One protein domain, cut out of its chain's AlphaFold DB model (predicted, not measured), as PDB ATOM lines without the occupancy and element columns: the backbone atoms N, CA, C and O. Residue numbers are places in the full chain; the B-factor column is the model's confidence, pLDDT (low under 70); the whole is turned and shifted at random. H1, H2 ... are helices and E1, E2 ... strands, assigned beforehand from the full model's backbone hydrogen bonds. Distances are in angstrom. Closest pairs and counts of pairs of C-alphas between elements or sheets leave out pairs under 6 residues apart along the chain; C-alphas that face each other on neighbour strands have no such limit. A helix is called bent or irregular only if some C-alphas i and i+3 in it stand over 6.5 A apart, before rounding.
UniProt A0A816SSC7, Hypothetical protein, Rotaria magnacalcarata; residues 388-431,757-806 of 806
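AT A GLANCE: This is residues 388 to 431 and 757 to 806 of the 806 residues of the protein "Hypothetical protein" of Rotaria magnacalcarata (UniProt A0A816SSC7). Helices H1, H2, H4 and H5 pack into a small, mostly crossed body around H2, with short H3 at one end of H2. After H5 an arm holding E1 leads away from this body to H6, which makes the far end of the long axis. The printed part has 94 residues, with six named helices and one strand in the order H1 H2 H3 H4 H5 E1 H6, and is mostly helix. It is compact, with a radius of gyration of the C-alphas of 13.6 A, and spans 41 by 26 by 21 A.

IN THESE COORDINATES: Find C-alpha 388 at (-25.864, -21.393, 49.069); from there H1 runs 24.1 A to residue 404. Next come H2, residues 410 to 421, 17.0 A, and H3, residues 426 to 431. Beyond the cut, find H4 at residues 757 to 763, H5 at 770 to 787, 26.1 A, and E1 at 789 to 791. H6, residues 792 to 804, 16.7 A, ends at C-alpha 804 (-22.244, -36.801, 47.660). H2 is only just irregular, C-alphas 413 and 416 being 6.9 A apart; H6 is irregular, with 7.7 A between C-alphas 799 and 802.

HOW THE PARTS SIT: Start at the hub, H2. It forms a hairpin with H1, a steep tilt of 40 degrees, closest C-alphas Ala 396 and Ile 418, 5.1 A. It touches H3 at Lys 420 and Phe 428, C-alphas 3.9 A apart. H4 and H5 form a hairpin at a shallow tilt of 8 degrees, closest C-alphas Met 762 and Thr 780, 6.5 A. H5 touches H2 with residues 773 to 781 alone, closest C-alphas Cys 411 and Leu 777, 6.3 A. H6 is close to H1 but not clearly touching. E1 pairs with no named strand. Each O i to N i+4 pair is within hydrogen-bond range in H4 and H5, against 11 of 13 in H1, 4 of 8 in H2, 1 of 2 in H3 and 7 of 9 in H6.

THE WHOLE: The C-alphas of Ser 768 and Val 793, the two farthest apart, are 41.7 A apart. Residues 432 to 756 are not printed, and C-alphas 431 and 757 stand 20.5 A apart across that cut. Of the links printed whole, none is long. Look for pLDDT under 70 at residues 764 to 767 and 805 to 806.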
ATOM      1  N   ILE A 388     -26.953 -20.586  48.506       91.50
ATOM      2  CA  ILE A 388     -25.864 -21.393  49.069       91.50
ATOM      3  C   ILE A 388     -24.494 -20.867  48.621       91.50
ATOM      4  O   ILE A 388     -23.615 -20.654  49.450       91.50
ATOM      5  N   GLN A 389     -24.305 -20.604  47.323       89.75
ATOM      6  CA  GLN A 389     -23.026 -20.091  46.817       89.75
ATOM      7  C   GLN A 389     -22.711 -18.686  47.342       89.75
ATOM      8  O   GLN A 389     -21.543 -18.343  47.541       89.75
ATOM      9  N   ARG A 390     -23.738 -17.865  47.589       87.31
ATOM     10  CA  ARG A 390     -23.583 -16.563  48.244       87.31
ATOM     11  C   ARG A 390     -23.172 -16.706  49.703       87.31
ATOM     12  O   ARG A 390     -22.334 -15.921  50.144       87.31
ATOM     13  N   ASP A 391     -23.729 -17.667  50.433       88.94
ATOM     14  CA  ASP A 391     -23.339 -17.946  51.819       88.94
ATOM     15  C   ASP A 391     -21.883 -18.434  51.896       88.94
ATOM     16  O   ASP A 391     -21.078 -17.857  52.632       88.94
ATOM     17  N   ASP A 392     -21.497 -19.379  51.030       90.62
ATOM     18  CA  ASP A 392     -20.115 -19.865  50.903       90.62
ATOM     19  C   ASP A 392     -19.147 -18.707  50.584       90.62
ATOM     20  O   ASP A 392     -18.100 -18.542  51.224       90.62
ATOM     21  N   LEU A 393     -19.512 -17.843  49.626       90.81
ATOM     22  CA  LEU A 393     -18.749 -16.640  49.289       90.81
ATOM     23  C   LEU A 393     -18.646 -15.684  50.486       90.81
ATOM     24  O   LEU A 393     -17.560 -15.177  50.778       90.81
ATOM     25  N   CYS A 394     -19.748 -15.431  51.195       90.62
ATOM     26  CA  CYS A 394     -19.761 -14.562  52.369       90.62
ATOM     27  C   CYS A 394     -18.854 -15.101  53.477       90.62
ATOM     28  O   CYS A 394     -18.082 -14.333  54.065       90.62
ATOM     29  N   ALA A 395     -18.902 -16.405  53.746       91.69
ATOM     30  CA  ALA A 395     -18.030 -17.067  54.705       91.69
ATOM     31  C   ALA A 395     -16.551 -16.915  54.309       91.69
ATOM     32  O   ALA A 395     -15.728 -16.481  55.126       91.69
ATOM     33  N   ALA A 396     -16.223 -17.162  53.037       92.56
ATOM     34  CA  ALA A 396     -14.866 -17.029  52.520       92.56
ATOM     35  C   ALA A 396     -14.350 -15.584  52.598       92.56
ATOM     36  O   ALA A 396     -13.238 -15.350  53.081       92.56
ATOM     37  N   VAL A 397     -15.152 -14.592  52.194       91.44
ATOM     38  CA  VAL A 397     -14.786 -13.170  52.305       91.44
ATOM     39  C   VAL A 397     -14.569 -12.784  53.763       91.44
ATOM     40  O   VAL A 397     -13.559 -12.159  54.090       91.44
ATOM     41  N   ASN A 398     -15.465 -13.189  54.664       91.56
ATOM     42  CA  ASN A 398     -15.333 -12.892  56.088       91.56
ATOM     43  C   ASN A 398     -14.050 -13.467  56.693       91.56
ATOM     44  O   ASN A 398     -13.429 -12.808  57.531       91.56
ATOM     45  N   TYR A 399     -13.648 -14.664  56.271       92.38
ATOM     46  CA  TYR A 399     -12.422 -15.305  56.729       92.38
ATOM     47  C   TYR A 399     -11.164 -14.652  56.135       92.38
ATOM     48  O   TYR A 399     -10.252 -14.275  56.877       92.38
ATOM     49  N   HIS A 400     -11.110 -14.477  54.814       89.88
ATOM     50  CA  HIS A 400      -9.910 -13.996  54.126       89.88
ATOM     51  C   HIS A 400      -9.682 -12.491  54.282       89.88
ATOM     52  O   HIS A 400      -8.548 -12.078  54.533       89.88
ATOM     53  N   ALA A 401     -10.736 -11.668  54.233       87.38
ATOM     54  CA  ALA A 401     -10.606 -10.221  54.413       87.38
ATOM     55  C   ALA A 401     -10.026  -9.885  55.795       87.38
ATOM     56  O   ALA A 401      -9.094  -9.093  55.894       87.38
ATOM     57  N   LYS A 402     -10.482 -10.562  56.863       87.56
ATOM     58  CA  LYS A 402      -9.942 -10.367  58.224       87.56
ATOM     59  C   LYS A 402      -8.427 -10.578  58.300       87.56
ATOM     60  O   LYS A 402      -7.765  -9.909  59.085       87.56
ATOM     61  N   LYS A 403      -7.879 -11.493  57.497       85.31
ATOM     62  CA  LYS A 403      -6.452 -11.836  57.509       85.31
ATOM     63  C   LYS A 403      -5.600 -10.954  56.595       85.31
ATOM     64  O   LYS A 403      -4.409 -10.821  56.850       85.31
ATOM     65  N   GLN A 404      -6.171 -10.424  55.512       81.88
ATOM     66  CA  GLN A 404      -5.388  -9.923  54.374       81.88
ATOM     67  C   GLN A 404      -5.845  -8.558  53.830       81.88
ATOM     68  O   GLN A 404      -5.294  -8.108  52.831       81.88
ATOM     69  N   PHE A 405      -6.795  -7.857  54.470       80.06
ATOM     70  CA  PHE A 405      -7.366  -6.618  53.907       80.06
ATOM     71  C   PHE A 405      -6.371  -5.470  53.663       80.06
ATOM     72  O   PHE A 405      -6.674  -4.574  52.888       80.06
ATOM     73  N   LYS A 406      -5.200  -5.485  54.309       78.44
ATOM     74  CA  LYS A 406      -4.162  -4.449  54.157       78.44
ATOM     75  C   LYS A 406      -3.269  -4.637  52.922       78.44
ATOM     76  O   LYS A 406      -2.268  -3.943  52.795       78.44
ATOM     77  N   GLN A 407      -3.553  -5.617  52.066       73.06
ATOM     78  CA  GLN A 407      -2.737  -5.885  50.883       73.06
ATOM     79  C   GLN A 407      -3.090  -4.947  49.725       73.06
ATOM     80  O   GLN A 407      -4.265  -4.711  49.442       73.06
ATOM     81  N   ASP A 408      -2.064  -4.501  48.999       70.56
ATOM     82  CA  ASP A 408      -2.240  -3.797  47.731       70.56
ATOM     83  C   ASP A 408      -2.973  -4.679  46.716       70.56
ATOM     84  O   ASP A 408      -2.748  -5.892  46.638       70.56
ATOM     85  N   ARG A 409      -3.840  -4.059  45.904       76.12
ATOM     86  CA  ARG A 409      -4.683  -4.749  44.909       76.12
ATOM     87  C   ARG A 409      -5.492  -5.892  45.533       76.12
ATOM     88  O   ARG A 409      -5.453  -7.026  45.053       76.12
ATOM     89  N   LEU A 410      -6.257  -5.556  46.571       77.44
ATOM     90  CA  LEU A 410      -7.101  -6.447  47.374       77.44
ATOM     91  C   LEU A 410      -7.801  -7.556  46.569       77.44
ATOM     92  O   LEU A 410      -7.722  -8.732  46.917       77.44
ATOM     93  N   CYS A 411      -8.479  -7.197  45.475       80.25
ATOM     94  CA  CYS A 411      -9.183  -8.163  44.634       80.25
ATOM     95  C   CYS A 411      -8.221  -9.173  44.002       80.25
ATOM     96  O   CYS A 411      -8.485 -10.365  44.042       80.25
ATOM     97  N   TYR A 412      -7.081  -8.741  43.466       81.62
ATOM     98  CA  TYR A 412      -6.124  -9.654  42.835       81.62
ATOM     99  C   TYR A 412      -5.476 -10.604  43.849       81.62
ATOM    100  O   TYR A 412      -5.238 -11.773  43.545       81.62
ATOM    101  N   SER A 413      -5.196 -10.109  45.054       80.19
ATOM    102  CA  SER A 413      -4.507 -10.878  46.084       80.19
ATOM    103  C   SER A 413      -5.427 -11.850  46.826       80.19
ATOM    104  O   SER A 413      -5.043 -12.996  47.074       80.19
ATOM    105  N   ILE A 414      -6.662 -11.439  47.125       84.69
ATOM    106  CA  ILE A 414      -7.606 -12.228  47.924       84.69
ATOM    107  C   ILE A 414      -8.542 -13.077  47.055       84.69
ATOM    108  O   ILE A 414      -8.894 -14.188  47.470       84.69
ATOM    109  N   TYR A 415      -8.914 -12.624  45.846       85.81
ATOM    110  CA  TYR A 415      -9.847 -13.353  44.972       85.81
ATOM    111  C   TYR A 415      -9.480 -14.827  44.746       85.81
ATOM    112  O   TYR A 415     -10.364 -15.668  44.883       85.81
ATOM    113  N   PRO A 416      -8.212 -15.207  44.488       86.00
ATOM    114  CA  PRO A 416      -7.847 -16.613  44.307       86.00
ATOM    115  C   PRO A 416      -8.186 -17.520  45.499       86.00
ATOM    116  O   PRO A 416      -8.236 -18.738  45.336       86.00
ATOM    117  N   SER A 417      -8.385 -16.947  46.691       88.06
ATOM    118  CA  SER A 417      -8.836 -17.678  47.875       88.06
ATOM    119  C   SER A 417     -10.358 -17.666  48.007       88.06
ATOM    120  O   SER A 417     -10.947 -18.726  48.181       88.06
ATOM    121  N   ILE A 418     -11.005 -16.503  47.864       88.31
ATOM    122  CA  ILE A 418     -12.469 -16.398  48.008       88.31
ATOM    123  C   ILE A 418     -13.234 -17.032  46.842       88.31
ATOM    124  O   ILE A 418     -14.281 -17.628  47.051       88.31
ATOM    125  N   GLY A 419     -12.701 -16.967  45.620       86.94
ATOM    126  CA  GLY A 419     -13.341 -17.508  44.425       86.94
ATOM    127  C   GLY A 419     -13.436 -19.032  44.449       86.94
ATOM    128  O   GLY A 419     -14.315 -19.586  43.803       86.94
ATOM    129  N   LYS A 420     -12.601 -19.718  45.246       87.50
ATOM    130  CA  LYS A 420     -12.719 -21.170  45.462       87.50
ATOM    131  C   LYS A 420     -14.051 -21.568  46.087       87.50
ATOM    132  O   LYS A 420     -14.541 -22.647  45.798       87.50
ATOM    133  N   ALA A 421     -14.656 -20.687  46.884       87.25
ATOM    134  CA  ALA A 421     -15.979 -20.920  47.455       87.25
ATOM    135  C   ALA A 421     -17.089 -20.939  46.386       87.25
ATOM    136  O   ALA A 421     -18.170 -21.470  46.612       87.25
ATOM    137  N   ILE A 422     -16.824 -20.390  45.195       84.38
ATOM    138  CA  ILE A 422     -17.761 -20.391  44.076       84.38
ATOM    139  C   ILE A 422     -17.384 -21.536  43.133       84.38
ATOM    140  O   ILE A 422     -16.440 -21.425  42.341       84.38
ATOM    141  N   ARG A 423     -18.144 -22.638  43.194       79.88
ATOM    142  CA  ARG A 423     -17.935 -23.806  42.319       79.88
ATOM    143  C   ARG A 423     -17.918 -23.397  40.850       79.88
ATOM    144  O   ARG A 423     -18.660 -22.517  40.428       79.88
ATOM    145  N   GLY A 424     -17.064 -24.043  40.065       76.94
ATOM    146  CA  GLY A 424     -16.971 -23.821  38.623       76.94
ATOM    147  C   GLY A 424     -16.190 -22.574  38.183       76.94
ATOM    148  O   GLY A 424     -16.020 -22.392  36.976       76.94
ATOM    149  N   THR A 425     -15.704 -21.737  39.107       80.25
ATOM    150  CA  THR A 425     -14.832 -20.593  38.776       80.25
ATOM    151  C   THR A 425     -13.405 -21.020  38.449       80.25
ATOM    152  O   THR A 425     -12.948 -22.104  38.820       80.25
ATOM    153  N   ALA A 426     -12.641 -20.138  37.805       80.94
ATOM    154  CA  ALA A 426     -11.218 -20.366  37.567       80.94
ATOM    155  C   ALA A 426     -10.420 -20.526  38.873       80.94
ATOM    156  O   ALA A 426      -9.439 -21.272  38.909       80.94
ATOM    157  N   ALA A 427     -10.834 -19.842  39.945       84.50
ATOM    158  CA  ALA A 427     -10.239 -19.988  41.270       84.50
ATOM    159  C   ALA A 427     -10.531 -21.370  41.872       84.50
ATOM    160  O   ALA A 427      -9.593 -22.026  42.329       84.50
ATOM    161  N   PHE A 428     -11.778 -21.845  41.795       83.69
ATOM    162  CA  PHE A 428     -12.166 -23.204  42.186       83.69
ATOM    163  C   PHE A 428     -11.339 -24.256  41.432       83.69
ATOM    164  O   PHE A 428     -10.620 -25.053  42.031       83.69
ATOM    165  N   TRP A 429     -11.288 -24.164  40.103       79.81
ATOM    166  CA  TRP A 429     -10.520 -25.099  39.279       79.81
ATOM    167  C   TRP A 429      -8.992 -24.954  39.392       79.81
ATOM    168  O   TRP A 429      -8.242 -25.820  38.927       79.81
ATOM    169  N   SER A 430      -8.498 -23.890  40.031       79.88
ATOM    170  CA  SER A 430      -7.063 -23.720  40.278       79.88
ATOM    171  C   SER A 430      -6.503 -24.774  41.235       79.88
ATOM    172  O   SER A 430      -5.308 -25.064  41.160       79.88
ATOM    173  N   VAL A 431      -7.338 -25.346  42.112       79.19
ATOM    174  CA  VAL A 431      -6.935 -26.393  43.058       79.19
ATOM    175  C   VAL A 431      -6.645 -27.697  42.305       79.19
ATOM    176  O   VAL A 431      -5.479 -28.093  42.288       79.19
ATOM    177  N   ASN A 757     -11.012 -10.160  33.867       77.31
ATOM    178  CA  ASN A 757     -11.409  -8.802  33.499       77.31
ATOM    179  C   ASN A 757     -12.214  -8.134  34.626       77.31
ATOM    180  O   ASN A 757     -11.937  -6.987  34.965       77.31
ATOM    181  N   LEU A 758     -13.140  -8.862  35.260       74.25
ATOM    182  CA  LEU A 758     -13.933  -8.362  36.391       74.25
ATOM    183  C   LEU A 758     -13.067  -8.085  37.621       74.25
ATOM    184  O   LEU A 758     -13.178  -7.032  38.243       74.25
ATOM    185  N   ILE A 759     -12.165  -9.009  37.958       79.81
ATOM    186  CA  ILE A 759     -11.218  -8.836  39.067       79.81
ATOM    187  C   ILE A 759     -10.334  -7.617  38.809       79.81
ATOM    188  O   ILE A 759     -10.092  -6.839  39.727       79.81
ATOM    189  N   TYR A 760      -9.874  -7.431  37.569       80.50
ATOM    190  CA  TYR A 760      -9.070  -6.279  37.178       80.50
ATOM    191  C   TYR A 760      -9.848  -4.967  37.329       80.50
ATOM    192  O   TYR A 760      -9.360  -4.054  37.992       80.50
ATOM    193  N   GLN A 761     -11.076  -4.892  36.807       74.00
ATOM    194  CA  GLN A 761     -11.950  -3.721  36.958       74.00
ATOM    195  C   GLN A 761     -12.166  -3.358  38.435       74.00
ATOM    196  O   GLN A 761     -12.053  -2.194  38.811       74.00
ATOM    197  N   MET A 762     -12.389  -4.363  39.285       72.75
ATOM    198  CA  MET A 762     -12.616  -4.179  40.720       72.75
ATOM    199  C   MET A 762     -11.324  -3.980  41.530       72.75
ATOM    200  O   MET A 762     -11.386  -3.611  42.700       72.75
ATOM    201  N   SER A 763     -10.145  -4.226  40.949       71.81
ATOM    202  CA  SER A 763      -8.851  -4.076  41.637       71.81
ATOM    203  C   SER A 763      -8.405  -2.623  41.799       71.81
ATOM    204  O   SER A 763      -7.525  -2.350  42.615       71.81
ATOM    205  N   ASN A 764      -9.043  -1.702  41.069       68.12
ATOM    206  CA  ASN A 764      -8.832  -0.261  41.192       68.12
ATOM    207  C   ASN A 764      -9.563   0.345  42.404       68.12
ATOM    208  O   ASN A 764      -9.321   1.500  42.745       68.12
ATOM    209  N   CYS A 765     -10.450  -0.410  43.061       66.69
ATOM    210  CA  CYS A 765     -11.100   0.032  44.288       66.69
ATOM    211  C   CYS A 765     -10.094  -0.004  45.448       66.69
ATOM    212  O   CYS A 765      -9.626  -1.074  45.843       66.69
ATOM    213  N   THR A 766      -9.772   1.159  46.011       61.78
ATOM    214  CA  THR A 766      -9.017   1.255  47.263       61.78
ATOM    215  C   THR A 766      -9.930   0.911  48.442       61.78
ATOM    216  O   THR A 766     -11.139   1.129  48.404       61.78
ATOM    217  N   SER A 767      -9.375   0.296  49.484       67.31
ATOM    218  CA  SER A 767     -10.107  -0.026  50.714       67.31
ATOM    219  C   SER A 767      -9.295   0.468  51.899       67.31
ATOM    220  O   SER A 767      -8.178   0.007  52.119       67.31
ATOM    221  N   SER A 768      -9.848   1.417  52.647       72.56
ATOM    222  CA  SER A 768      -9.223   1.998  53.837       72.56
ATOM    223  C   SER A 768      -9.602   1.240  55.115       72.56
ATOM    224  O   SER A 768      -8.861   1.249  56.099       72.56
ATOM    225  N   SER A 769     -10.725   0.511  55.084       85.56
ATOM    226  CA  SER A 769     -11.242  -0.268  56.210       85.56
ATOM    227  C   SER A 769     -11.546  -1.726  55.851       85.56
ATOM    228  O   SER A 769     -11.767  -2.092  54.695       85.56
ATOM    229  N   LEU A 770     -11.622  -2.585  56.874       85.00
ATOM    230  CA  LEU A 770     -12.049  -3.979  56.711       85.00
ATOM    231  C   LEU A 770     -13.478  -4.080  56.144       85.00
ATOM    232  O   LEU A 770     -13.778  -5.016  55.404       85.00
ATOM    233  N   MET A 771     -14.364  -3.143  56.489       86.00
ATOM    234  CA  MET A 771     -15.753  -3.148  56.022       86.00
ATOM    235  C   MET A 771     -15.848  -2.821  54.526       86.00
ATOM    236  O   MET A 771     -16.548  -3.510  53.781       86.00
ATOM    237  N   GLU A 772     -15.084  -1.830  54.070       85.06
ATOM    238  CA  GLU A 772     -14.946  -1.510  52.646       85.06
ATOM    239  C   GLU A 772     -14.353  -2.689  51.878       85.06
ATOM    240  O   GLU A 772     -14.919  -3.112  50.872       85.06
ATOM    241  N   ALA A 773     -13.284  -3.292  52.407       85.31
ATOM    242  CA  ALA A 773     -12.642  -4.452  51.797       85.31
ATOM    243  C   ALA A 773     -13.623  -5.620  51.611       85.31
ATOM    244  O   ALA A 773     -13.707  -6.206  50.531       85.31
ATOM    245  N   LYS A 774     -14.418  -5.941  52.640       88.06
ATOM    246  CA  LYS A 774     -15.469  -6.967  52.538       88.06
ATOM    247  C   LYS A 774     -16.507  -6.617  51.476       88.06
ATOM    248  O   LYS A 774     -16.896  -7.489  50.708       88.06
ATOM    249  N   THR A 775     -16.936  -5.360  51.421       86.88
ATOM    250  CA  THR A 775     -17.937  -4.895  50.452       86.88
ATOM    251  C   THR A 775     -17.427  -5.030  49.020       86.88
ATOM    252  O   THR A 775     -18.134  -5.567  48.168       86.88
ATOM    253  N   VAL A 776     -16.190  -4.603  48.756       85.12
ATOM    254  CA  VAL A 776     -15.548  -4.734  47.442       85.12
ATOM    255  C   VAL A 776     -15.438  -6.208  47.048       85.12
ATOM    256  O   VAL A 776     -15.899  -6.583  45.973       85.12
ATOM    257  N   LEU A 777     -14.920  -7.061  47.937       86.88
ATOM    258  CA  LEU A 777     -14.745  -8.493  47.668       86.88
ATOM    259  C   LEU A 777     -16.074  -9.224  47.430       86.88
ATOM    260  O   LEU A 777     -16.154 -10.061  46.531       86.88
ATOM    261  N   LEU A 778     -17.123  -8.894  48.192       86.69
ATOM    262  CA  LEU A 778     -18.471  -9.426  47.976       86.69
ATOM    263  C   LEU A 778     -19.036  -8.983  46.628       86.69
ATOM    264  O   LEU A 778     -19.579  -9.812  45.903       86.69
ATOM    265  N   LYS A 779     -18.877  -7.707  46.255       83.56
ATOM    266  CA  LYS A 779     -19.292  -7.208  44.936       83.56
ATOM    267  C   LYS A 779     -18.555  -7.936  43.811       83.56
ATOM    268  O   LYS A 779     -19.198  -8.356  42.855       83.56
ATOM    269  N   THR A 780     -17.243  -8.147  43.938       83.06
ATOM    270  CA  THR A 780     -16.452  -8.899  42.949       83.06
ATOM    271  C   THR A 780     -16.906 -10.352  42.841       83.06
ATOM    272  O   THR A 780     -17.131 -10.839  41.734       83.06
ATOM    273  N   GLY A 781     -17.072 -11.048  43.969       82.94
ATOM    274  CA  GLY A 781     -17.524 -12.440  43.973       82.94
ATOM    275  C   GLY A 781     -18.941 -12.597  43.420       82.94
ATOM    276  O   GLY A 781     -19.174 -13.467  42.584       82.94
ATOM    277  N   ASN A 782     -19.863 -11.707  43.800       81.75
ATOM    278  CA  ASN A 782     -21.217 -11.686  43.253       81.75
ATOM    279  C   ASN A 782     -21.207 -11.396  41.751       81.75
ATOM    280  O   ASN A 782     -21.890 -12.093  41.015       81.75
ATOM    281  N   ALA A 783     -20.404 -10.442  41.267       79.69
ATOM    282  CA  ALA A 783     -20.283 -10.185  39.833       79.69
ATOM    283  C   ALA A 783     -19.854 -11.449  39.074       79.69
ATOM    284  O   ALA A 783     -20.501 -11.827  38.101       79.69
ATOM    285  N   VAL A 784     -18.830 -12.162  39.559       79.38
ATOM    286  CA  VAL A 784     -18.402 -13.428  38.946       79.38
ATOM    287  C   VAL A 784     -19.514 -14.475  38.967       79.38
ATOM    288  O   VAL A 784     -19.766 -15.110  37.941       79.38
ATOM    289  N   LEU A 785     -20.196 -14.636  40.103       78.25
ATOM    290  CA  LEU A 785     -21.322 -15.557  40.235       78.25
ATOM    291  C   LEU A 785     -22.417 -15.253  39.192       78.25
ATOM    292  O   LEU A 785     -22.926 -16.181  38.571       78.25
ATOM    293  N   SER A 786     -22.693 -13.972  38.912       72.56
ATOM    294  CA  SER A 786     -23.709 -13.531  37.941       72.56
ATOM    295  C   SER A 786     -23.395 -13.914  36.494       72.56
ATOM    296  O   SER A 786     -24.302 -14.061  35.678       72.56
ATOM    297  N   HIS A 787     -22.118 -14.024  36.129       73.00
ATOM    298  CA  HIS A 787     -21.732 -14.324  34.748       73.00
ATOM    299  C   HIS A 787     -21.810 -15.810  34.410       73.00
ATOM    300  O   HIS A 787     -21.740 -16.169  33.229       73.00
ATOM    301  N   ARG A 788     -21.950 -16.676  35.418       73.88
ATOM    302  CA  ARG A 788     -22.050 -18.116  35.204       73.88
ATOM    303  C   ARG A 788     -23.432 -18.477  34.672       73.88
ATOM    304  O   ARG A 788     -24.447 -17.936  35.101       73.88
ATOM    305  N   GLN A 789     -23.433 -19.417  33.738       78.44
ATOM    306  CA  GLN A 789     -24.622 -20.125  33.298       78.44
ATOM    307  C   GLN A 789     -24.556 -21.537  33.875       78.44
ATOM    308  O   GLN A 789     -23.535 -22.200  33.698       78.44
ATOM    309  N   VAL A 790     -25.607 -21.967  34.568       80.81
ATOM    310  CA  VAL A 790     -25.637 -23.247  35.288       80.81
ATOM    311  C   VAL A 790     -26.924 -23.991  34.951       80.81
ATOM    312  O   VAL A 790     -28.008 -23.446  35.144       80.81
ATOM    313  N   GLY A 791     -26.810 -25.215  34.430       85.31
ATOM    314  CA  GLY A 791     -27.966 -26.081  34.157       85.31
ATOM    315  C   GLY A 791     -28.599 -26.612  35.447       85.31
ATOM    316  O   GLY A 791     -27.936 -26.672  36.482       85.31
ATOM    317  N   LYS A 792     -29.870 -27.019  35.411       88.44
ATOM    318  CA  LYS A 792     -30.596 -27.447  36.621       88.44
ATOM    319  C   LYS A 792     -29.965 -28.658  37.323       88.44
ATOM    320  O   LYS A 792     -29.852 -28.663  38.545       88.44
ATOM    321  N   VAL A 793     -29.466 -29.641  36.570       91.38
ATOM    322  CA  VAL A 793     -28.735 -30.799  37.129       91.38
ATOM    323  C   VAL A 793     -27.414 -30.369  37.780       91.38
ATOM    324  O   VAL A 793     -27.113 -30.814  38.885       91.38
ATOM    325  N   GLU A 794     -26.656 -29.447  37.174       91.06
ATOM    326  CA  GLU A 794     -25.454 -28.854  37.796       91.06
ATOM    327  C   GLU A 794     -25.804 -28.063  39.070       91.06
ATOM    328  O   GLU A 794     -25.056 -28.104  40.054       91.06
ATOM    329  N   ALA A 795     -26.948 -27.372  39.086       92.19
ATOM    330  CA  ALA A 795     -27.436 -26.661  40.262       92.19
ATOM    331  C   ALA A 795     -27.767 -27.635  41.400       92.19
ATOM    332  O   ALA A 795     -27.247 -27.473  42.505       92.19
ATOM    333  N   SER A 796     -28.535 -28.695  41.127       94.62
ATOM    334  CA  SER A 796     -28.811 -29.747  42.109       94.62
ATOM    335  C   SER A 796     -27.526 -30.426  42.592       94.62
ATOM    336  O   SER A 796     -27.345 -30.605  43.796       94.62
ATOM    337  N   TRP A 797     -26.584 -30.718  41.688       92.75
ATOM    338  CA  TRP A 797     -25.265 -31.255  42.043       92.75
ATOM    339  C   TRP A 797     -24.512 -30.329  43.001       92.75
ATOM    340  O   TRP A 797     -23.932 -30.776  43.986       92.75
ATOM    341  N   THR A 798     -24.542 -29.022  42.739       90.56
ATOM    342  CA  THR A 798     -23.891 -27.999  43.568       90.56
ATOM    343  C   THR A 798     -24.503 -27.917  44.966       90.56
ATOM    344  O   THR A 798     -23.764 -27.808  45.948       90.56
ATOM    345  N   VAL A 799     -25.834 -27.999  45.074       93.94
ATOM    346  CA  VAL A 799     -26.539 -28.016  46.366       93.94
ATOM    347  C   VAL A 799     -26.182 -29.279  47.154       93.94
ATOM    348  O   VAL A 799     -25.846 -29.188  48.336       93.94
ATOM    349  N   LEU A 800     -26.181 -30.443  46.497       93.56
ATOM    350  CA  LEU A 800     -25.971 -31.762  47.110       93.56
ATOM    351  C   LEU A 800     -24.500 -32.149  47.318       93.56
ATOM    352  O   LEU A 800     -24.226 -33.172  47.944       93.56
ATOM    353  N   ALA A 801     -23.546 -31.359  46.818       85.88
ATOM    354  CA  ALA A 801     -22.140 -31.755  46.770       85.88
ATOM    355  C   ALA A 801     -21.581 -32.196  48.133       85.88
ATOM    356  O   ALA A 801     -20.925 -33.224  48.217       85.88
ATOM    357  N   THR A 802     -21.899 -31.498  49.227       82.94
ATOM    358  CA  THR A 802     -21.361 -31.880  50.545       82.94
ATOM    359  C   THR A 802     -21.862 -33.232  51.048       82.94
ATOM    360  O   THR A 802     -21.250 -33.754  51.964       82.94
ATOM    361  N   LEU A 803     -22.965 -33.779  50.524       81.88
ATOM    362  CA  LEU A 803     -23.454 -35.122  50.866       81.88
ATOM    363  C   LEU A 803     -22.896 -36.191  49.934       81.88
ATOM    364  O   LEU A 803     -22.672 -37.317  50.357       81.88
ATOM    365  N   MET A 804     -22.715 -35.849  48.660       80.19
ATOM    366  CA  MET A 804     -22.244 -36.801  47.660       80.19
ATOM    367  C   MET A 804     -20.785 -37.201  47.900       80.19
ATOM    368  O   MET A 804     -20.451 -38.362  47.716       80.19
ATOM    369  N   TYR A 805     -19.948 -36.281  48.376       69.44
ATOM    370  CA  TYR A 805     -18.510 -36.510  48.551       69.44
ATOM    371  C   TYR A 805     -18.076 -36.727  50.019       69.44
ATOM    372  O   TYR A 805     -16.898 -36.583  50.343       69.44
ATOM    373  N   GLN A 806     -19.024 -37.057  50.907       52.72
ATOM    374  CA  GLN A 806     -18.764 -37.534  52.280       52.72
ATOM    375  C   GLN A 806     -18.379 -39.008  52.293       52.72
ATOM    376  O   GLN A 806     -17.491 -39.352  53.111       52.72
TER     377      GLN A 806